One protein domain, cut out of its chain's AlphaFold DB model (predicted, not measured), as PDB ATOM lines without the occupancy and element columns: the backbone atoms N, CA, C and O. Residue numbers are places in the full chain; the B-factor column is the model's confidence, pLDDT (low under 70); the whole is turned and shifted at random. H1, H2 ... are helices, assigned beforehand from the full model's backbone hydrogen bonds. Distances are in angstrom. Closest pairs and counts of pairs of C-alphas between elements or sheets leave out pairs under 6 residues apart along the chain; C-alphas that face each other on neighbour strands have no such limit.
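What this domain is: This is residues 4 to 152 of the 320 residues of an uncharacterized protein of Lactococcus carnosus (UniProt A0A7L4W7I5). A long single helix, H1, sticks out with residues 4 to 27 like a handle from a head of seven shorter helices. In the head H2 and H4 pack on H5, H8 packs on H2, H7 packs on the last part of H1, and H6 makes a corner with H7 and sticks out with residues 111 to 120. The printed part has 149 residues with eight named helices, H1 to H8 in order along the chain, and no named strand; its class is all helix. The whole is loose, with a radius of gyration of the C-alphas of 20.6 A, and spans 73 by 35 by 26 A, H1 making much of the length.

Where its parts are: H1 runs from residue 4, C-alpha at (98.045, 82.302, 172.107), to residue 37, C-alpha at (141.822, 84.786, 149.584), 49.3 A. H2 is residues 51 to 61, 15.0 A; H3 residues 73 to 78, 8.6 A; H4 residues 81 to 88, 10.3 A; H5 residues 94 to 105, 16.1 A. H6 is residues 111 to 126, 22.3 A, and H7 residues 128 to 141, 20.2 A. H8, residues 149 to 152, 5.0 A, ends with C-alpha 152 at (127.616, 115.647, 144.310).

How they stand to each other: H1 touches H7 with residues 31 to 36 alone, at a steep tilt of 55 degrees, opposite ways; the closest C-alphas are those of Arg 32 and Tyr 136, 6.0 A. H2 and H5 touch about perpendicular, at 81 degrees, closest at the C-alphas of Leu 54 and Glu 98, 5.7 A. H2 touches H8, with the C-alphas of Ala 57 and Ala 150 closest at 5.5 A. H3 touches no helix; it is close to but not clearly touching H4, where the C-alphas of Trp 76 and Phe 82 are closest at 7.5 A. H4 touches H5 at a steep tilt of 48 degrees, opposite ways, closest at the C-alphas of Phe 85 and Tyr 101, 6.8 A. H5 and H7 are near each other. H6 and H7 only just touch, with 3 pairs of C-alphas within 8 A, and only at the corner by their link, closest at Phe 124 and Arg 131, 5.3 A. In H1 to H7 every O i to N i+4 pair is within hydrogen-bond range; H8 is too short for one.

The domain as a whole: The C-alphas farthest apart, those of Thr 4 and Thr 75, are 73.9 A apart. Without the stretches that stand free, 115 residues span 42 by 30 by 28 A. The printed part has no cut. The links H1 to H2 and H2 to H3 are long. Residues 69 to 70 pair antiparallel with residues 106 to 107. The mean pLDDT of the printed part is 91.4, and no printed residue is under 70.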
ATOM      1  N   THR A   4      97.335  83.302 172.917       84.69
ATOM      2  CA  THR A   4      98.045  82.302 172.107       84.69
ATOM      3  C   THR A   4      98.461  82.814 170.725       84.69
ATOM      4  O   THR A   4      99.595  82.580 170.316       84.69
ATOM      5  N   ASN A   5      97.616  83.581 170.029       83.50
ATOM      6  CA  ASN A   5      97.953  84.130 168.709       83.50
ATOM      7  C   ASN A   5      99.053  85.198 168.799       83.50
ATOM      8  O   ASN A   5      99.867  85.320 167.886       83.50
ATOM      9  N   VAL A   6      99.105  85.948 169.907       84.44
ATOM     10  CA  VAL A   6     100.160  86.941 170.158       84.44
ATOM     11  C   VAL A   6     101.512  86.253 170.370       84.44
ATOM     12  O   VAL A   6     102.501  86.655 169.762       84.44
ATOM     13  N   TRP A   7     101.559  85.175 171.160       91.44
ATOM     14  CA  TRP A   7     102.791  84.406 171.384       91.44
ATOM     15  C   TRP A   7     103.305  83.716 170.118       91.44
ATOM     16  O   TRP A   7     104.507  83.743 169.861       91.44
ATOM     17  N   ILE A   8     102.411  83.155 169.296       89.81
ATOM     18  CA  ILE A   8     102.781  82.560 168.002       89.81
ATOM     19  C   ILE A   8     103.388  83.624 167.080       89.81
ATOM     20  O   ILE A   8     104.451  83.406 166.500       89.81
ATOM     21  N   PHE A   9     102.760  84.800 166.986       82.69
ATOM     22  CA  PHE A   9     103.265  85.903 166.169       82.69
ATOM     23  C   PHE A   9     104.645  86.397 166.635       82.69
ATOM     24  O   PHE A   9     105.549  86.569 165.817       82.69
ATOM     25  N   LEU A  10     104.843  86.562 167.947       88.56
ATOM     26  CA  LEU A  10     106.142  86.931 168.519       88.56
ATOM     27  C   LEU A  10     107.211  85.856 168.276       88.56
ATOM     28  O   LEU A  10     108.356  86.194 167.976       88.56
ATOM     29  N   GLY A  11     106.843  84.574 168.348       92.56
ATOM     30  CA  GLY A  11     107.737  83.459 168.029       92.56
ATOM     31  C   GLY A  11     108.205  83.482 166.572       92.56
ATOM     32  O   GLY A  11     109.400  83.342 166.309       92.56
ATOM     33  N   ILE A  12     107.290  83.737 165.629       87.69
ATOM     34  CA  ILE A  12     107.612  83.865 164.199       87.69
ATOM     35  C   ILE A  12     108.540  85.061 163.955       87.69
ATOM     36  O   ILE A  12     109.558  84.918 163.278       87.69
ATOM     37  N   LEU A  13     108.243  86.227 164.542       84.25
ATOM     38  CA  LEU A  13     109.106  87.410 164.439       84.25
ATOM     39  C   LEU A  13     110.510  87.156 165.001       84.25
ATOM     40  O   LEU A  13     111.502  87.541 164.380       84.25
ATOM     41  N   GLY A  14     110.602  86.480 166.150       88.12
ATOM     42  CA  GLY A  14     111.876  86.094 166.754       88.12
ATOM     43  C   GLY A  14     112.685  85.161 165.851       88.12
ATOM     44  O   GLY A  14     113.877  85.387 165.638       88.12
ATOM     45  N   LEU A  15     112.037  84.158 165.253       89.19
ATOM     46  CA  LEU A  15     112.682  83.229 164.326       89.19
ATOM     47  C   LEU A  15     113.189  83.942 163.061       89.19
ATOM     48  O   LEU A  15     114.341  83.752 162.673       89.19
ATOM     49  N   LEU A  16     112.374  84.808 162.450       82.19
ATOM     50  CA  LEU A  16     112.765  85.605 161.280       82.19
ATOM     51  C   LEU A  16     113.961  86.519 161.585       82.19
ATOM     52  O   LEU A  16     114.888  86.638 160.777       82.19
ATOM     53  N   PHE A  17     113.987  87.129 162.771       83.00
ATOM     54  CA  PHE A  17     115.122  87.933 163.220       83.00
ATOM     55  C   PHE A  17     116.405  87.097 163.356       83.00
ATOM     56  O   PHE A  17     117.471  87.515 162.901       83.00
ATOM     57  N   ILE A  18     116.316  85.890 163.922       87.06
ATOM     58  CA  ILE A  18     117.465  84.980 164.039       87.06
ATOM     59  C   ILE A  18     117.967  84.564 162.650       87.06
ATOM     60  O   ILE A  18     119.169  84.633 162.395       87.06
ATOM     61  N   ILE A  19     117.065  84.187 161.739       84.31
ATOM     62  CA  ILE A  19     117.413  83.757 160.377       84.31
ATOM     63  C   ILE A  19     118.126  84.882 159.619       84.31
ATOM     64  O   ILE A  19     119.213  84.675 159.083       84.31
ATOM     65  N   THR A  20     117.564  86.093 159.612       77.00
ATOM     66  CA  THR A  20     118.174  87.254 158.937       77.00
ATOM     67  C   THR A  20     119.531  87.630 159.548       77.00
ATOM     68  O   THR A  20     120.489  87.920 158.825       77.00
ATOM     69  N   SER A  21     119.669  87.554 160.874       81.06
ATOM     70  CA  SER A  21     120.949  87.751 161.564       81.06
ATOM     71  C   SER A  21     121.987  86.686 161.180       81.06
ATOM     72  O   SER A  21     123.150  87.002 160.922       81.06
ATOM     73  N   LEU A  22     121.570  85.424 161.052       87.19
ATOM     74  CA  LEU A  22     122.445  84.328 160.644       87.19
ATOM     75  C   LEU A  22     122.900  84.471 159.185       87.19
ATOM     76  O   LEU A  22     124.093  84.343 158.913       87.19
ATOM     77  N   ILE A  23     121.989  84.805 158.264       83.69
ATOM     78  CA  ILE A  23     122.311  85.062 156.849       83.69
ATOM     79  C   ILE A  23     123.353  86.179 156.744       83.69
ATOM     80  O   ILE A  23     124.424  85.975 156.168       83.69
ATOM     81  N   THR A  24     123.101  87.325 157.383       81.12
ATOM     82  CA  THR A  24     124.040  88.457 157.352       81.12
ATOM     83  C   THR A  24     125.382  88.126 158.011       81.12
ATOM     84  O   THR A  24     126.428  88.604 157.567       81.12
ATOM     85  N   CYS A  25     125.402  87.283 159.047       86.75
ATOM     86  CA  CYS A  25     126.639  86.788 159.650       86.75
ATOM     87  C   CYS A  25     127.437  85.914 158.669       86.75
ATOM     88  O   CYS A  25     128.635  86.137 158.463       86.75
ATOM     89  N   VAL A  26     126.772  84.966 158.007       88.94
ATOM     90  CA  VAL A  26     127.387  84.085 157.006       88.94
ATOM     91  C   VAL A  26     127.950  84.894 155.838       88.94
ATOM     92  O   VAL A  26     129.087  84.655 155.430       88.94
ATOM     93  N   GLU A  27     127.212  85.879 155.328       86.50
ATOM     94  CA  GLU A  27     127.681  86.785 154.272       86.50
ATOM     95  C   GLU A  27     128.929  87.561 154.691       86.50
ATOM     96  O   GLU A  27     129.905  87.622 153.941       86.50
ATOM     97  N   ARG A  28     128.960  88.089 155.920       88.38
ATOM     98  CA  ARG A  28     130.139  88.792 156.451       88.38
ATOM     99  C   ARG A  28     131.359  87.883 156.548       88.38
ATOM    100  O   ARG A  28     132.463  88.321 156.222       88.38
ATOM    101  N   ILE A  29     131.176  86.635 156.981       91.25
ATOM    102  CA  ILE A  29     132.256  85.643 157.058       91.25
ATOM    103  C   ILE A  29     132.751  85.294 155.651       91.25
ATOM    104  O   ILE A  29     133.962  85.280 155.422       91.25
ATOM    105  N   LYS A  30     131.838  85.046 154.704       93.19
ATOM    106  CA  LYS A  30     132.169  84.772 153.297       93.19
ATOM    107  C   LYS A  30     132.970  85.920 152.686       93.19
ATOM    108  O   LYS A  30     134.040  85.671 152.136       93.19
ATOM    109  N   LEU A  31     132.515  87.159 152.872       92.50
ATOM    110  CA  LEU A  31     133.183  88.354 152.360       92.50
ATOM    111  C   LEU A  31     134.588  88.524 152.950       92.50
ATOM    112  O   LEU A  31     135.541  88.779 152.221       92.50
ATOM    113  N   ARG A  32     134.761  88.325 154.264       93.62
ATOM    114  CA  ARG A  32     136.089  88.402 154.895       93.62
ATOM    115  C   ARG A  32     137.037  87.322 154.361       93.62
ATOM    116  O   ARG A  32     138.190  87.619 154.058       93.62
ATOM    117  N   ARG A  33     136.549  86.088 154.193       93.94
ATOM    118  CA  ARG A  33     137.327  84.997 153.578       93.94
ATOM    119  C   ARG A  33     137.713  85.322 152.138       93.94
ATOM    120  O   ARG A  33     138.841  85.045 151.743       93.94
ATOM    121  N   GLU A  34     136.807  85.916 151.369       92.88
ATOM    122  CA  GLU A  34     137.081  86.344 150.000       92.88
ATOM    123  C   GLU A  34     138.164  87.427 149.940       92.88
ATOM    124  O   GLU A  34     139.125  87.273 149.187       92.88
ATOM    125  N   VAL A  35     138.063  88.466 150.774       93.31
ATOM    126  CA  VAL A  35     139.072  89.535 150.866       93.31
ATOM    127  C   VAL A  35     140.454  88.962 151.174       93.31
ATOM    128  O   VAL A  35     141.433  89.333 150.520       93.31
ATOM    129  N   ARG A  36     140.538  88.024 152.126       93.38
ATOM    130  CA  ARG A  36     141.794  87.344 152.470       93.38
ATOM    131  C   ARG A  36     142.318  86.498 151.310       93.38
ATOM    132  O   ARG A  36     143.484  86.612 150.954       93.38
ATOM    133  N   ARG A  37     141.457  85.682 150.695       93.06
ATOM    134  CA  ARG A  37     141.822  84.786 149.584       93.06
ATOM    135  C   ARG A  37     142.314  85.544 148.352       93.06
ATOM    136  O   ARG A  37     143.167  85.034 147.635       93.06
ATOM    137  N   ASN A  38     141.743  86.713 148.076       91.94
ATOM    138  CA  ASN A  38     142.052  87.498 146.883       91.94
ATOM    139  C   ASN A  38     143.302  88.387 147.050       91.94
ATOM    140  O   ASN A  38     143.657  89.078 146.104       91.94
ATOM    141  N   TRP A  39     143.941  88.428 148.225       93.50
ATOM    142  CA  TRP A  39     145.197  89.167 148.417       93.50
ATOM    143  C   TRP A  39     146.364  88.495 147.682       93.50
ATOM    144  O   TRP A  39     146.455  87.269 147.707       93.50
ATOM    145  N   GLY A  40     147.248  89.291 147.068       92.00
ATOM    146  CA  GLY A  40     148.409  88.788 146.320       92.00
ATOM    147  C   GLY A  40     148.012  87.990 145.079       92.00
ATOM    148  O   GLY A  40     148.725  87.092 144.651       92.00
ATOM    149  N   ARG A  41     146.811  88.241 144.547       91.69
ATOM    150  CA  ARG A  41     146.352  87.676 143.278       91.69
ATOM    151  C   ARG A  41     146.164  88.805 142.268       91.69
ATOM    152  O   ARG A  41     145.801  89.911 142.687       91.69
ATOM    153  N   PRO A  42     146.319  88.520 140.962       86.69
ATOM    154  CA  PRO A  42     146.019  89.485 139.913       86.69
ATOM    155  C   PRO A  42     144.606  90.053 140.056       86.69
ATOM    156  O   PRO A  42     143.673  89.339 140.459       86.69
ATOM    157  N   ALA A  43     144.445  91.334 139.717       84.19
ATOM    158  CA  ALA A  43     143.142  91.976 139.728       84.19
ATOM    159  C   ALA A  43     142.168  91.212 138.820       84.19
ATOM    160  O   ALA A  43     142.487  90.819 137.696       84.19
ATOM    161  N   ARG A  44     140.955  90.976 139.321       80.19
ATOM    162  CA  ARG A  44     139.893  90.373 138.516       80.19
ATOM    163  C   ARG A  44     139.139  91.478 137.805       80.19
ATOM    164  O   ARG A  44     138.633  92.389 138.460       80.19
ATOM    165  N   ARG A  45     138.987  91.341 136.487       79.00
ATOM    166  CA  ARG A  45     138.113  92.220 135.708       79.00
ATOM    167  C   ARG A  45     136.702  92.192 136.292       79.00
ATOM    168  O   ARG A  45     136.142  91.126 136.554       79.00
ATOM    169  N   THR A  46     136.136  93.372 136.490       81.50
ATOM    170  CA  THR A  46     134.778  93.561 136.997       81.50
ATOM    171  C   THR A  46     133.958  94.329 135.974       81.50
ATOM    172  O   THR A  46     134.475  95.182 135.263       81.50
ATOM    173  N   ARG A  47     132.657  94.039 135.914       82.81
ATOM    174  CA  ARG A  47     131.693  94.793 135.096       82.81
ATOM    175  C   ARG A  47     131.175  96.056 135.794       82.81
ATOM    176  O   ARG A  47     130.184  96.600 135.345       82.81
ATOM    177  N   LYS A  48     131.763  96.424 136.937       87.19
ATOM    178  CA  LYS A  48     131.323  97.526 137.813       87.19
ATOM    179  C   LYS A  48     132.320  98.693 137.865       87.19
ATOM    180  O   LYS A  48     132.287  99.447 138.830       87.19
ATOM    181  N   ASP A  49     133.237  98.726 136.901       90.75
ATOM    182  CA  ASP A  49     134.258  99.757 136.681       90.75
ATOM    183  C   ASP A  49     134.362 100.017 135.169       90.75
ATOM    184  O   ASP A  49     135.406  99.821 134.540       90.75
ATOM    185  N   SER A  50     133.236 100.348 134.548       94.75
ATOM    186  CA  SER A  50     133.215 100.775 133.152       94.75
ATOM    187  C   SER A  50     134.077 102.026 132.967       94.75
ATOM    188  O   SER A  50     134.053 102.941 133.793       94.75
ATOM    189  N   GLU A  51     134.830 102.092 131.867       95.31
ATOM    190  CA  GLU A  51     135.686 103.254 131.604       95.31
ATOM    191  C   GLU A  51     134.880 104.551 131.514       95.31
ATOM    192  O   GLU A  51     135.319 105.576 132.024       95.31
ATOM    193  N   ALA A  52     133.676 104.492 130.933       95.31
ATOM    194  CA  ALA A  52     132.765 105.628 130.848       95.31
ATOM    195  C   ALA A  52     132.451 106.207 132.236       95.31
ATOM    196  O   ALA A  52     132.680 107.393 132.467       95.31
ATOM    197  N   SER A  53     132.042 105.361 133.190       94.81
ATOM    198  CA  SER A  53     131.760 105.804 134.559       94.81
ATOM    199  C   SER A  53     132.993 106.399 135.244       94.81
ATOM    200  O   SER A  53     132.870 107.374 135.983       94.81
ATOM    201  N   LEU A  54     134.172 105.802 135.049       96.19
ATOM    202  CA  LEU A  54     135.414 106.285 135.663       96.19
ATOM    203  C   LEU A  54     135.843 107.628 135.074       96.19
ATOM    204  O   LEU A  54     136.257 108.524 135.809       96.19
ATOM    205  N   LYS A  55     135.701 107.784 133.756       95.31
ATOM    206  CA  LYS A  55     135.996 109.016 133.031       95.31
ATOM    207  C   LYS A  55     135.071 110.152 133.458       95.31
ATOM    208  O   LYS A  55     135.562 111.246 133.719       95.31
ATOM    209  N   GLU A  56     133.772 109.900 133.610       93.69
ATOM    210  CA  GLU A  56     132.822 110.887 134.140       93.69
ATOM    211  C   GLU A  56     133.189 111.322 135.566       93.69
ATOM    212  O   GLU A  56     133.272 112.520 135.857       93.69
ATOM    213  N   ALA A  57     133.475 110.363 136.456       93.81
ATOM    214  CA  ALA A  57     133.889 110.660 137.827       93.81
ATOM    215  C   ALA A  57     135.186 111.484 137.866       93.81
ATOM    216  O   ALA A  57     135.278 112.471 138.600       93.81
ATOM    217  N   TRP A  58     136.161 111.132 137.029       93.75
ATOM    218  CA  TRP A  58     137.420 111.856 136.873       93.75
ATOM    219  C   TRP A  58     137.220 113.292 136.363       93.75
ATOM    220  O   TRP A  58     137.795 114.226 136.927       93.75
ATOM    221  N   GLN A  59     136.372 113.500 135.352       92.88
ATOM    222  CA  GLN A  59     136.021 114.835 134.849       92.88
ATOM    223  C   GLN A  59     135.361 115.704 135.922       92.88
ATOM    224  O   GLN A  59     135.637 116.899 136.015       92.88
ATOM    225  N   MET A  60     134.516 115.118 136.772       91.50
ATOM    226  CA  MET A  60     133.932 115.847 137.898       91.50
ATOM    227  C   MET A  60     134.968 116.149 138.987       91.50
ATOM    228  O   MET A  60     134.971 117.251 139.539       91.50
ATOM    229  N   ALA A  61     135.874 115.210 139.271       89.00
ATOM    230  CA  ALA A  61     136.932 115.376 140.266       89.00
ATOM    231  C   ALA A  61     137.948 116.472 139.902       89.00
ATOM    232  O   ALA A  61     138.469 117.143 140.797       89.00
ATOM    233  N   GLN A  62     138.181 116.716 138.605       88.88
ATOM    234  CA  GLN A  62     139.028 117.814 138.108       88.88
ATOM    235  C   GLN A  62     138.601 119.188 138.627       88.88
ATOM    236  O   GLN A  62     139.446 120.039 138.875       88.88
ATOM    237  N   LYS A  63     137.300 119.399 138.856       86.88
ATOM    238  CA  LYS A  63     136.768 120.689 139.321       86.88
ATOM    239  C   LYS A  63     137.268 121.086 140.717       86.88
ATOM    240  O   LYS A  63     137.113 122.240 141.106       86.88
ATOM    241  N   TYR A  64     137.809 120.145 141.491       83.56
ATOM    242  CA  TYR A  64     138.255 120.385 142.866       83.56
ATOM    243  C   TYR A  64     139.573 119.688 143.234       83.56
ATOM    244  O   TYR A  64     139.947 119.694 144.406       83.56
ATOM    245  N   THR A  65     140.279 119.101 142.264       83.38
ATOM    246  CA  THR A  65     141.579 118.453 142.490       83.38
ATOM    247  C   THR A  65     142.658 119.180 141.701       83.38
ATOM    248  O   THR A  65     142.515 119.351 140.495       83.38
ATOM    249  N   ALA A  66     143.740 119.577 142.369       85.12
ATOM    250  CA  ALA A  66     144.917 120.135 141.710       85.12
ATOM    251  C   ALA A  66     145.796 119.020 141.117       85.12
ATOM    252  O   ALA A  66     145.885 117.930 141.686       85.12
ATOM    253  N   PHE A  67     146.441 119.297 139.987       88.44
ATOM    254  CA  PHE A  67     147.392 118.405 139.328       88.44
ATOM    255  C   PHE A  67     148.421 119.224 138.543       88.44
ATOM    256  O   PHE A  67     148.103 120.317 138.075       88.44
ATOM    257  N   ASP A  68     149.633 118.687 138.390       90.00
ATOM    258  CA  ASP A  68     150.721 119.353 137.657       90.00
ATOM    259  C   ASP A  68     150.756 118.921 136.191       90.00
ATOM    260  O   ASP A  68     151.073 119.708 135.302       90.00
ATOM    261  N   ALA A  69     150.426 117.653 135.935       91.88
ATOM    262  CA  ALA A  69     150.395 117.076 134.602       91.88
ATOM    263  C   ALA A  69     149.201 116.137 134.432       91.88
ATOM    264  O   ALA A  69     148.752 115.484 135.380       91.88
ATOM    265  N   GLN A  70     148.709 116.050 133.199       94.56
ATOM    266  CA  GLN A  70     147.569 115.230 132.817       94.56
ATOM    267  C   GLN A  70     147.894 114.414 131.568       94.56
ATOM    268  O   GLN A  70     148.473 114.929 130.616       94.56
ATOM    269  N   VAL A  71     147.467 113.153 131.564       95.25
ATOM    270  CA  VAL A  71     147.483 112.288 130.382       95.25
ATOM    271  C   VAL A  71     146.242 112.577 129.549       95.25
ATOM    272  O   VAL A  71     145.111 112.318 129.985       95.25
ATOM    273  N   ASP A  72     146.455 113.123 128.356       94.44
ATOM    274  CA  ASP A  72     145.389 113.397 127.403       94.44
ATOM    275  C   ASP A  72     144.744 112.101 126.864       94.44
ATOM    276  O   ASP A  72     145.194 110.983 127.122       94.44
ATOM    277  N   GLU A  73     143.626 112.242 126.155       94.88
ATOM    278  CA  GLU A  73     142.861 111.098 125.644       94.88
ATOM    279  C   GLU A  73     143.601 110.289 124.579       94.88
ATOM    280  O   GLU A  73     143.451 109.068 124.560       94.88
ATOM    281  N   LEU A  74     144.402 110.938 123.728       96.94
ATOM    282  CA  LEU A  74     145.170 110.253 122.692       96.94
ATOM    283  C   LEU A  74     146.269 109.416 123.347       96.94
ATOM    284  O   LEU A  74     146.307 108.207 123.148       96.94
ATOM    285  N   THR A  75     147.071 110.027 124.223       96.81
ATOM    286  CA  THR A  75     148.132 109.319 124.955       96.81
ATOM    287  C   THR A  75     147.576 108.155 125.780       96.81
ATOM    288  O   THR A  75     148.174 107.082 125.838       96.81
ATOM    289  N   TRP A  76     146.415 108.334 126.415       97.19
ATOM    290  CA  TRP A  76     145.769 107.274 127.190       97.19
ATOM    291  C   TRP A  76     145.381 106.060 126.349       97.19
ATOM    292  O   TRP A  76     145.557 104.923 126.796       97.19
ATOM    293  N   TYR A  77     144.854 106.310 125.150       96.75
ATOM    294  CA  TYR A  77     144.466 105.266 124.214       96.75
ATOM    295  C   TYR A  77     145.689 104.589 123.584       96.75
ATOM    296  O   TYR A  77     145.763 103.362 123.576       96.75
ATOM    297  N   ASP A  78     146.673 105.369 123.132       97.88
ATOM    298  CA  ASP A  78     147.888 104.866 122.476       97.88
ATOM    299  C   ASP A  78     148.708 103.944 123.391       97.88
ATOM    300  O   ASP A  78     149.306 102.970 122.933       97.88
ATOM    301  N   LEU A  79     148.712 104.225 124.697       96.94
ATOM    302  CA  LEU A  79     149.395 103.417 125.712       96.94
ATOM    303  C   LEU A  79     148.514 102.308 126.320       96.94
ATOM    304  O   LEU A  79     148.961 101.627 127.245       96.94
ATOM    305  N   ASP A  80     147.275 102.142 125.847       96.69
ATOM    306  CA  ASP A  80     146.273 101.206 126.381       96.69
ATOM    307  C   ASP A  80     146.177 101.247 127.924       96.69
ATOM    308  O   ASP A  80     146.138 100.229 128.631       96.69
ATOM    309  N   LEU A  81     146.165 102.463 128.487       96.62
ATOM    310  CA  LEU A  81     146.225 102.659 129.940       96.62
ATOM    311  C   LEU A  81     144.970 102.162 130.657       96.62
ATOM    312  O   LEU A  81     145.019 101.887 131.859       96.62
ATOM    313  N   PHE A  82     143.858 101.970 129.944       96.38
ATOM    314  CA  PHE A  82     142.693 101.322 130.531       96.38
ATOM    315  C   PHE A  82     142.936  99.830 130.802       96.38
ATOM    316  O   PHE A  82     142.552  99.337 131.865       96.38
ATOM    317  N   SER A  83     143.640  99.110 129.925       94.88
ATOM    318  CA  SER A  83     144.070  97.735 130.212       94.88
ATOM    319  C   SER A  83     145.049  97.679 131.386       94.88
ATOM    320  O   SER A  83     144.935  96.799 132.246       94.88
ATOM    321  N   VAL A  84     145.968  98.649 131.482       94.69
ATOM    322  CA  VAL A  84     146.866  98.790 132.643       94.69
ATOM    323  C   VAL A  84     146.058  98.997 133.925       94.69
ATOM    324  O   VAL A  84     146.262  98.282 134.909       94.69
ATOM    325  N   PHE A  85     145.081  99.908 133.900       96.38
ATOM    326  CA  PHE A  85     144.151 100.123 135.004       96.38
ATOM    327  C   PHE A  85     143.439  98.825 135.402       96.38
ATOM    328  O   PHE A  85     143.423  98.482 136.581       96.38
ATOM    329  N   GLN A  86     142.896  98.064 134.447       94.31
ATOM    330  CA  GLN A  86     142.188  96.811 134.732       94.31
ATOM    331  C   GLN A  86     143.068  95.765 135.427       94.31
ATOM    332  O   GLN A  86     142.574  95.039 136.292       94.31
ATOM    333  N   ASN A  87     144.350  95.691 135.068       91.69
ATOM    334  CA  ASN A  87     145.297  94.749 135.665       91.69
ATOM    335  C   ASN A  87     145.757  95.184 137.064       91.69
ATOM    336  O   ASN A  87     146.013  94.341 137.924       91.69
ATOM    337  N   LEU A  88     145.833  96.494 137.306       93.81
ATOM    338  CA  LEU A  88     146.256  97.060 138.585       93.81
ATOM    339  C   LEU A  88     145.098  97.151 139.596       93.81
ATOM    340  O   LEU A  88     145.304  97.012 140.803       93.81
ATOM    341  N   ASN A  89     143.865  97.353 139.122       95.50
ATOM    342  CA  ASN A  89     142.703  97.675 139.947       95.50
ATOM    343  C   ASN A  89     142.191  96.496 140.801       95.50
ATOM    344  O   ASN A  89     141.163  95.873 140.525       95.50
ATOM    345  N   SER A  90     142.870  96.245 141.918       94.38
ATOM    346  CA  SER A  90     142.462  95.305 142.974       94.38
ATOM    347  C   SER A  90     141.666  95.963 144.118       94.38
ATOM    348  O   SER A  90     141.435  95.348 145.172       94.38
ATOM    349  N   THR A  91     141.213  97.206 143.909       95.94
ATOM    350  CA  THR A  91     140.376  97.953 144.859       95.94
ATOM    351  C   THR A  91     139.044  97.238 145.097       95.94
ATOM    352  O   THR A  91     138.595  96.411 144.296       95.94
ATOM    353  N   GLN A  92     138.420  97.512 146.238       95.12
ATOM    354  CA  GLN A  92     137.192  96.849 146.672       95.12
ATOM    355  C   GLN A  92     135.959  97.750 146.537       95.12
ATOM    356  O   GLN A  92     134.837  97.239 146.558       95.12
ATOM    357  N   SER A  93     136.147  99.061 146.365       96.38
ATOM    358  CA  SER A  93     135.063 100.025 146.169       96.38
ATOM    359  C   SER A  93     135.295 100.958 144.977       96.38
ATOM    360  O   SER A  93     136.407 101.057 144.463       96.38
ATOM    361  N   SER A  94     134.234 101.639 144.529       96.38
ATOM    362  CA  SER A  94     134.329 102.627 143.448       96.38
ATOM    363  C   SER A  94     135.154 103.844 143.846       96.38
ATOM    364  O   SER A  94     135.790 104.416 142.979       96.38
ATOM    365  N   ILE A  95     135.228 104.194 145.137       96.50
ATOM    366  CA  ILE A  95     136.100 105.282 145.614       96.50
ATOM    367  C   ILE A  95     137.553 104.974 145.246       96.50
ATOM    368  O   ILE A  95     138.255 105.819 144.698       96.50
ATOM    369  N   GLY A  96     137.996 103.745 145.528       96.88
ATOM    370  CA  GLY A  96     139.323 103.273 145.166       96.88
ATOM    371  C   GLY A  96     139.525 103.204 143.658       96.88
ATOM    372  O   GLY A  96     140.552 103.677 143.178       96.88
ATOM    373  N   SER A  97     138.568 102.646 142.908       97.25
ATOM    374  CA  SER A  97     138.646 102.593 141.440       97.25
ATOM    375  C   SER A  97     138.769 103.987 140.817       97.25
ATOM    376  O   SER A  97     139.634 104.201 139.973       97.25
ATOM    377  N   GLU A  98     137.942 104.939 141.247       97.06
ATOM    378  CA  GLU A  98     137.951 106.324 140.766       97.06
ATOM    379  C   GLU A  98     139.254 107.032 141.135       97.06
ATOM    380  O   GLU A  98     139.880 107.642 140.272       97.06
ATOM    381  N   ALA A  99     139.712 106.905 142.386       95.94
ATOM    382  CA  ALA A  99     140.973 107.494 142.834       95.94
ATOM    383  C   ALA A  99     142.176 106.910 142.082       95.94
ATOM    384  O   ALA A  99     143.113 107.630 141.735       95.94
ATOM    385  N   LEU A 100     142.150 105.606 141.797       96.69
ATOM    386  CA  LEU A 100     143.195 104.950 141.029       96.69
ATOM    387  C   LEU A 100     143.196 105.406 139.567       96.69
ATOM    388  O   LEU A 100     144.256 105.725 139.033       96.69
ATOM    389  N   TYR A 101     142.022 105.471 138.936       96.75
ATOM    390  CA  TYR A 101     141.879 105.982 137.573       96.75
ATOM    391  C   TYR A 101     142.361 107.434 137.483       96.75
ATOM    392  O   TYR A 101     143.154 107.779 136.608       96.75
ATOM    393  N   GLN A 102     141.963 108.268 138.448       94.69
ATOM    394  CA  GLN A 102     142.419 109.649 138.559       94.69
ATOM    395  C   GLN A 102     143.939 109.735 138.701       94.69
ATOM    396  O   GLN A 102     144.540 110.585 138.057       94.69
ATOM    397  N   ARG A 103     144.573 108.855 139.485       93.12
ATOM    398  CA  ARG A 103     146.035 108.840 139.646       93.12
ATOM    399  C   ARG A 103     146.780 108.429 138.374       93.12
ATOM    400  O   ARG A 103     147.888 108.896 138.155       93.12
ATOM    401  N   LEU A 104     146.198 107.570 137.537       94.69
ATOM    402  CA  LEU A 104     146.787 107.235 136.233       94.69
ATOM    403  C   LEU A 104     146.630 108.376 135.216       94.69
ATOM    404  O   LEU A 104     147.453 108.512 134.314       94.69
ATOM    405  N   ARG A 105     145.576 109.189 135.361       95.00
ATOM    406  CA  ARG A 105     145.296 110.347 134.502       95.00
ATOM    407  C   ARG A 105     146.018 111.619 134.936       95.00
ATOM    408  O   ARG A 105     146.364 112.415 134.071       95.00
ATOM    409  N   HIS A 106     146.220 111.833 136.232       91.81
ATOM    410  CA  HIS A 106     146.817 113.041 136.794       91.81
ATOM    411  C   HIS A 106     148.021 112.733 137.665       91.81
ATOM    412  O   HIS A 106     147.936 111.961 138.622       91.81
ATOM    413  N   TYR A 107     149.098 113.457 137.397       88.31
ATOM    414  CA  TYR A 107     150.322 113.384 138.165       88.31
ATOM    415  C   TYR A 107     150.500 114.669 138.963       88.31
ATOM    416  O   TYR A 107     150.464 115.777 138.422       88.31
ATOM    417  N   ASN A 108     150.697 114.491 140.266       84.19
ATOM    418  CA  ASN A 108     151.281 115.502 141.128       84.19
ATOM    419  C   ASN A 108     152.767 115.155 141.266       84.19
ATOM    420  O   ASN A 108     153.118 114.075 141.749       84.19
ATOM    421  N   LEU A 109     153.624 116.034 140.759       81.44
ATOM    422  CA  LEU A 109     155.072 115.851 140.711       81.44
ATOM    423  C   LEU A 109     155.739 116.249 142.033       81.44
ATOM    424  O   LEU A 109     156.951 116.082 142.184       81.44
ATOM    425  N   SER A 110     154.967 116.737 143.010       79.19
ATOM    426  CA  SER A 110     155.472 116.996 144.354       79.19
ATOM    427  C   SER A 110     156.003 115.722 145.025       79.19
ATOM    428  O   SER A 110     155.424 114.632 144.959       79.19
ATOM    429  N   SER A 111     157.127 115.865 145.729       73.88
ATOM    430  CA  SER A 111     157.714 114.784 146.527       73.88
ATOM    431  C   SER A 111     156.812 114.369 147.696       73.88
ATOM    432  O   SER A 111     156.851 113.213 148.118       73.88
ATOM    433  N   GLU A 112     155.966 115.277 148.190       83.75
ATOM    434  CA  GLU A 112     155.069 115.037 149.321       83.75
ATOM    435  C   GLU A 112     153.974 114.012 149.006       83.75
ATOM    436  O   GLU A 112     153.754 113.097 149.802       83.75
ATOM    437  N   ASP A 113     153.318 114.102 147.847       81.94
ATOM    438  CA  ASP A 113     152.243 113.172 147.476       81.94
ATOM    439  C   ASP A 113     152.760 111.747 147.258       81.94
ATOM    440  O   ASP A 113     152.114 110.768 147.653       81.94
ATOM    441  N   ASN A 114     153.955 111.613 146.682       85.12
ATOM    442  CA  ASN A 114     154.613 110.318 146.534       85.12
ATOM    443  C   ASN A 114     155.057 109.758 147.891       85.12
ATOM    444  O   ASN A 114     154.794 108.590 148.179       85.12
ATOM    445  N   ALA A 115     155.621 110.589 148.773       90.00
ATOM    446  CA  ALA A 115     155.982 110.177 150.128       90.00
ATOM    447  C   ALA A 115     154.757 109.747 150.959       90.00
ATOM    448  O   ALA A 115     154.832 108.798 151.742       90.00
ATOM    449  N   ARG A 116     153.608 110.413 150.781       91.56
ATOM    450  CA  ARG A 116     152.336 110.034 151.417       91.56
ATOM    451  C   ARG A 116     151.874 108.646 150.985       91.56
ATOM    452  O   ARG A 116     151.499 107.847 151.844       91.56
ATOM    453  N   LEU A 117     151.899 108.369 149.682       92.50
ATOM    454  CA  LEU A 117     151.529 107.061 149.150       92.50
ATOM    455  C   LEU A 117     152.478 105.970 149.663       92.50
ATOM    456  O   LEU A 117     152.011 104.964 150.195       92.50
ATOM    457  N   GLU A 118     153.786 106.201 149.567       94.88
ATOM    458  CA  GLU A 118     154.815 105.259 150.016       94.88
ATOM    459  C   GLU A 118     154.646 104.919 151.504       94.88
ATOM    460  O   GLU A 118     154.632 103.754 151.898       94.88
ATOM    461  N   LYS A 119     154.380 105.932 152.340       96.69
ATOM    462  CA  LYS A 119     154.091 105.743 153.768       96.69
ATOM    463  C   LYS A 119     152.906 104.803 154.011       96.69
ATOM    464  O   LYS A 119     152.936 104.023 154.964       96.69
ATOM    465  N   LEU A 120     151.850 104.883 153.198       97.12
ATOM    466  CA  LEU A 120     150.702 103.981 153.307       97.12
ATOM    467  C   LEU A 120     151.034 102.563 152.835       97.12
ATOM    468  O   LEU A 120     150.603 101.609 153.486       97.12
ATOM    469  N   ILE A 121     151.784 102.425 151.739       97.50
ATOM    470  CA  ILE A 121     152.214 101.128 151.195       97.50
ATOM    471  C   ILE A 121     153.039 100.379 152.245       97.50
ATOM    472  O   ILE A 121     152.620  99.306 152.686       97.50
ATOM    473  N   LEU A 122     154.115 100.996 152.745       97.75
ATOM    474  CA  LEU A 122     154.986 100.420 153.778       97.75
ATOM    475  C   LEU A 122     154.212 100.081 155.059       97.75
ATOM    476  O   LEU A 122     154.427  99.043 155.687       97.75
ATOM    477  N   PHE A 123     153.253 100.929 155.447       97.94
ATOM    478  CA  PHE A 123     152.395 100.646 156.594       97.94
ATOM    479  C   PHE A 123     151.549  99.379 156.389       97.94
ATOM    480  O   PHE A 123     151.492  98.533 157.285       97.94
ATOM    481  N   PHE A 124     150.876  99.241 155.243       97.81
ATOM    482  CA  PHE A 124     150.018  98.088 154.960       97.81
ATOM    483  C   PHE A 124     150.797  96.801 154.692       97.81
ATOM    484  O   PHE A 124     150.260  95.711 154.921       97.81
ATOM    485  N   GLU A 125     152.039  96.913 154.233       97.44
ATOM    486  CA  GLU A 125     152.975  95.799 154.148       97.44
ATOM    487  C   GLU A 125     153.317  95.284 155.552       97.44
ATOM    488  O   GLU A 125     153.063  94.115 155.853       97.44
ATOM    489  N   ALA A 126     153.754  96.179 156.445       97.75
ATOM    490  CA  ALA A 126     154.136  95.846 157.817       97.75
ATOM    491  C   ALA A 126     152.960  95.399 158.715       97.75
ATOM    492  O   ALA A 126     153.173  94.702 159.706       97.75
ATOM    493  N   HIS A 127     151.716  95.780 158.393       97.88
ATOM    494  CA  HIS A 127     150.536  95.527 159.236       97.88
ATOM    495  C   HIS A 127     149.429  94.748 158.493       97.88
ATOM    496  O   HIS A 127     148.366  95.315 158.190       97.88
ATOM    497  N   PRO A 128     149.604  93.435 158.239       96.06
ATOM    498  CA  PRO A 128     148.641  92.621 157.491       96.06
ATOM    499  C   PRO A 128     147.240  92.572 158.124       96.06
ATOM    500  O   PRO A 128     146.241  92.581 157.402       96.06
ATOM    501  N   ASP A 129     147.138  92.603 159.455       96.12
ATOM    502  CA  ASP A 129     145.844  92.612 160.148       96.12
ATOM    503  C   ASP A 129     145.061  93.906 159.895       96.12
ATOM    504  O   ASP A 129     143.855  93.884 159.630       96.12
ATOM    505  N   ARG A 130     145.747  95.057 159.948       97.06
ATOM    506  CA  ARG A 130     145.150  96.372 159.661       97.06
ATOM    507  C   ARG A 130     144.759  96.467 158.192       97.06
ATOM    508  O   ARG A 130     143.658  96.925 157.885       97.06
ATOM    509  N   ARG A 131     145.613  95.958 157.301       96.88
ATOM    510  CA  ARG A 131     145.346  95.833 155.866       96.88
ATOM    511  C   ARG A 131     144.061  95.052 155.590       96.88
ATOM    512  O   ARG A 131     143.186  95.550 154.883       96.88
ATOM    513  N   GLU A 132     143.908  93.855 156.164       96.50
ATOM    514  CA  GLU A 132     142.698  93.042 155.983       96.50
ATOM    515  C   GLU A 132     141.454  93.751 156.538       96.50
ATOM    516  O   GLU A 132     140.408  93.755 155.888       96.50
ATOM    517  N   GLN A 133     141.561  94.397 157.707       96.88
ATOM    518  CA  GLN A 133     140.454  95.153 158.299       96.88
ATOM    519  C   GLN A 133     139.980  96.288 157.387       96.88
ATOM    520  O   GLN A 133     138.772  96.416 157.184       96.88
ATOM    521  N   VAL A 134     140.902  97.082 156.829       97.44
ATOM    522  CA  VAL A 134     140.578  98.188 155.913       97.44
ATOM    523  C   VAL A 134     139.964  97.654 154.619       97.44
ATOM    524  O   VAL A 134     138.862  98.067 154.259       97.44
ATOM    525  N   ARG A 135     140.606  96.674 153.967       96.81
ATOM    526  CA  ARG A 135     140.085  96.049 152.735       96.81
ATOM    527  C   ARG A 135     138.690  95.467 152.936       96.81
ATOM    528  O   ARG A 135     137.836  95.620 152.070       96.81
ATOM    529  N   TYR A 136     138.433  94.845 154.084       96.56
ATOM    530  CA  TYR A 136     137.110  94.328 154.422       96.56
ATOM    531  C   TYR A 136     136.048  95.432 154.502       96.56
ATOM    532  O   TYR A 136     134.938  95.229 154.013       96.56
ATOM    533  N   GLN A 137     136.365  96.604 155.070       96.56
ATOM    534  CA  GLN A 137     135.399  97.710 155.108       96.56
ATOM    535  C   GLN A 137     135.055  98.221 153.703       96.56
ATOM    536  O   GLN A 137     133.881  98.446 153.420       96.56
ATOM    537  N   PHE A 138     136.041  98.343 152.812       96.94
ATOM    538  CA  PHE A 138     135.789  98.720 151.419       96.94
ATOM    539  C   PHE A 138     135.036  97.631 150.645       96.94
ATOM    540  O   PHE A 138     134.123  97.941 149.888       96.94
ATOM    541  N   ALA A 139     135.313  96.353 150.906       94.75
ATOM    542  CA  ALA A 139     134.557  95.247 150.320       94.75
ATOM    543  C   ALA A 139     133.089  95.230 150.778       94.75
ATOM    544  O   ALA A 139     132.212  94.844 150.011       94.75
ATOM    545  N   CYS A 140     132.796  95.683 152.005       91.62
ATOM    546  CA  CYS A 140     131.418  95.900 152.454       91.62
ATOM    547  C   CYS A 140     130.712  97.043 151.706       91.62
ATOM    548  O   CYS A 140     129.486  97.022 151.638       91.62
ATOM    549  N   LEU A 141     131.449  98.039 151.197       92.88
ATOM    550  CA  LEU A 141     130.889  99.101 150.353       92.88
ATOM    551  C   LEU A 141     130.623  98.585 148.935       92.88
ATOM    552  O   LEU A 141     129.541  98.788 148.382       92.88
ATOM    553  N   GLY A 142     131.615  97.892 148.374       93.00
ATOM    554  CA  GLY A 142     131.577  97.351 147.027       93.00
ATOM    555  C   GLY A 142     131.660  98.420 145.935       93.00
ATOM    556  O   GLY A 142     131.675  99.632 146.180       93.00
ATOM    557  N   LYS A 143     131.703  97.935 144.694       93.50
ATOM    558  CA  LYS A 143     131.744  98.749 143.477       93.50
ATOM    559  C   LYS A 143     130.343  98.992 142.920       93.50
ATOM    560  O   LYS A 143     129.493  98.093 142.954       93.50
ATOM    561  N   ARG A 144     130.121 100.199 142.407       92.25
ATOM    562  CA  ARG A 144     128.955 100.654 141.646       92.25
ATOM    563  C   ARG A 144     129.420 101.573 140.520       92.25
ATOM    564  O   ARG A 144     129.965 102.645 140.788       92.25
ATOM    565  N   ASP A 145     129.159 101.149 139.292       89.44
ATOM    566  CA  ASP A 145     129.225 102.037 138.138       89.44
ATOM    567  C   ASP A 145     128.181 103.145 138.277       89.44
ATOM    568  O   ASP A 145     127.121 102.924 138.869       89.44
ATOM    569  N   HIS A 146     128.489 104.313 137.718       90.06
ATOM    570  CA  HIS A 146     127.606 105.474 137.664       90.06
ATOM    571  C   HIS A 146     127.026 105.809 139.051       90.06
ATOM    572  O   HIS A 146     125.828 106.014 139.225       90.06
ATOM    573  N   ASN A 147     127.881 105.814 140.083       88.31
ATOM    574  CA  ASN A 147     127.469 106.202 141.437       88.31
ATOM    575  C   ASN A 147     127.345 107.728 141.613       88.31
ATOM    576  O   ASN A 147     126.815 108.171 142.629       88.31
ATOM    577  N   PHE A 148     127.869 108.503 140.654       89.44
ATOM    578  CA  PHE A 148     127.810 109.964 140.540       89.44
ATOM    579  C   PHE A 148     128.230 110.768 141.779       89.44
ATOM    580  O   PHE A 148     128.020 111.979 141.818       89.44
ATOM    581  N   VAL A 149     128.874 110.176 142.792       89.75
ATOM    582  CA  VAL A 149     129.197 110.912 144.026       89.75
ATOM    583  C   VAL A 149     130.172 112.061 143.760       89.75
ATOM    584  O   VAL A 149     130.023 113.132 144.347       89.75
ATOM    585  N   ALA A 150     131.098 111.906 142.810       87.69
ATOM    586  CA  ALA A 150     131.973 112.992 142.368       87.69
ATOM    587  C   ALA A 150     131.194 114.214 141.831       87.69
ATOM    588  O   ALA A 150     131.633 115.352 142.012       87.69
ATOM    589  N   GLN A 151     130.016 114.013 141.230       87.25
ATOM    590  CA  GLN A 151     129.129 115.103 140.814       87.25
ATOM    591  C   GLN A 151     128.528 115.824 142.029       87.25
ATOM    592  O   GLN A 151     128.465 117.051 142.057       87.25
ATOM    593  N   TYR A 152     128.151 115.078 143.069       85.81
ATOM    594  CA  TYR A 152     127.616 115.647 144.310       85.81
ATOM    595  C   TYR A 152     128.654 116.398 145.143       85.81
ATOM    596  O   TYR A 152     128.319 117.345 145.852       85.81
TER     597      TYR A 152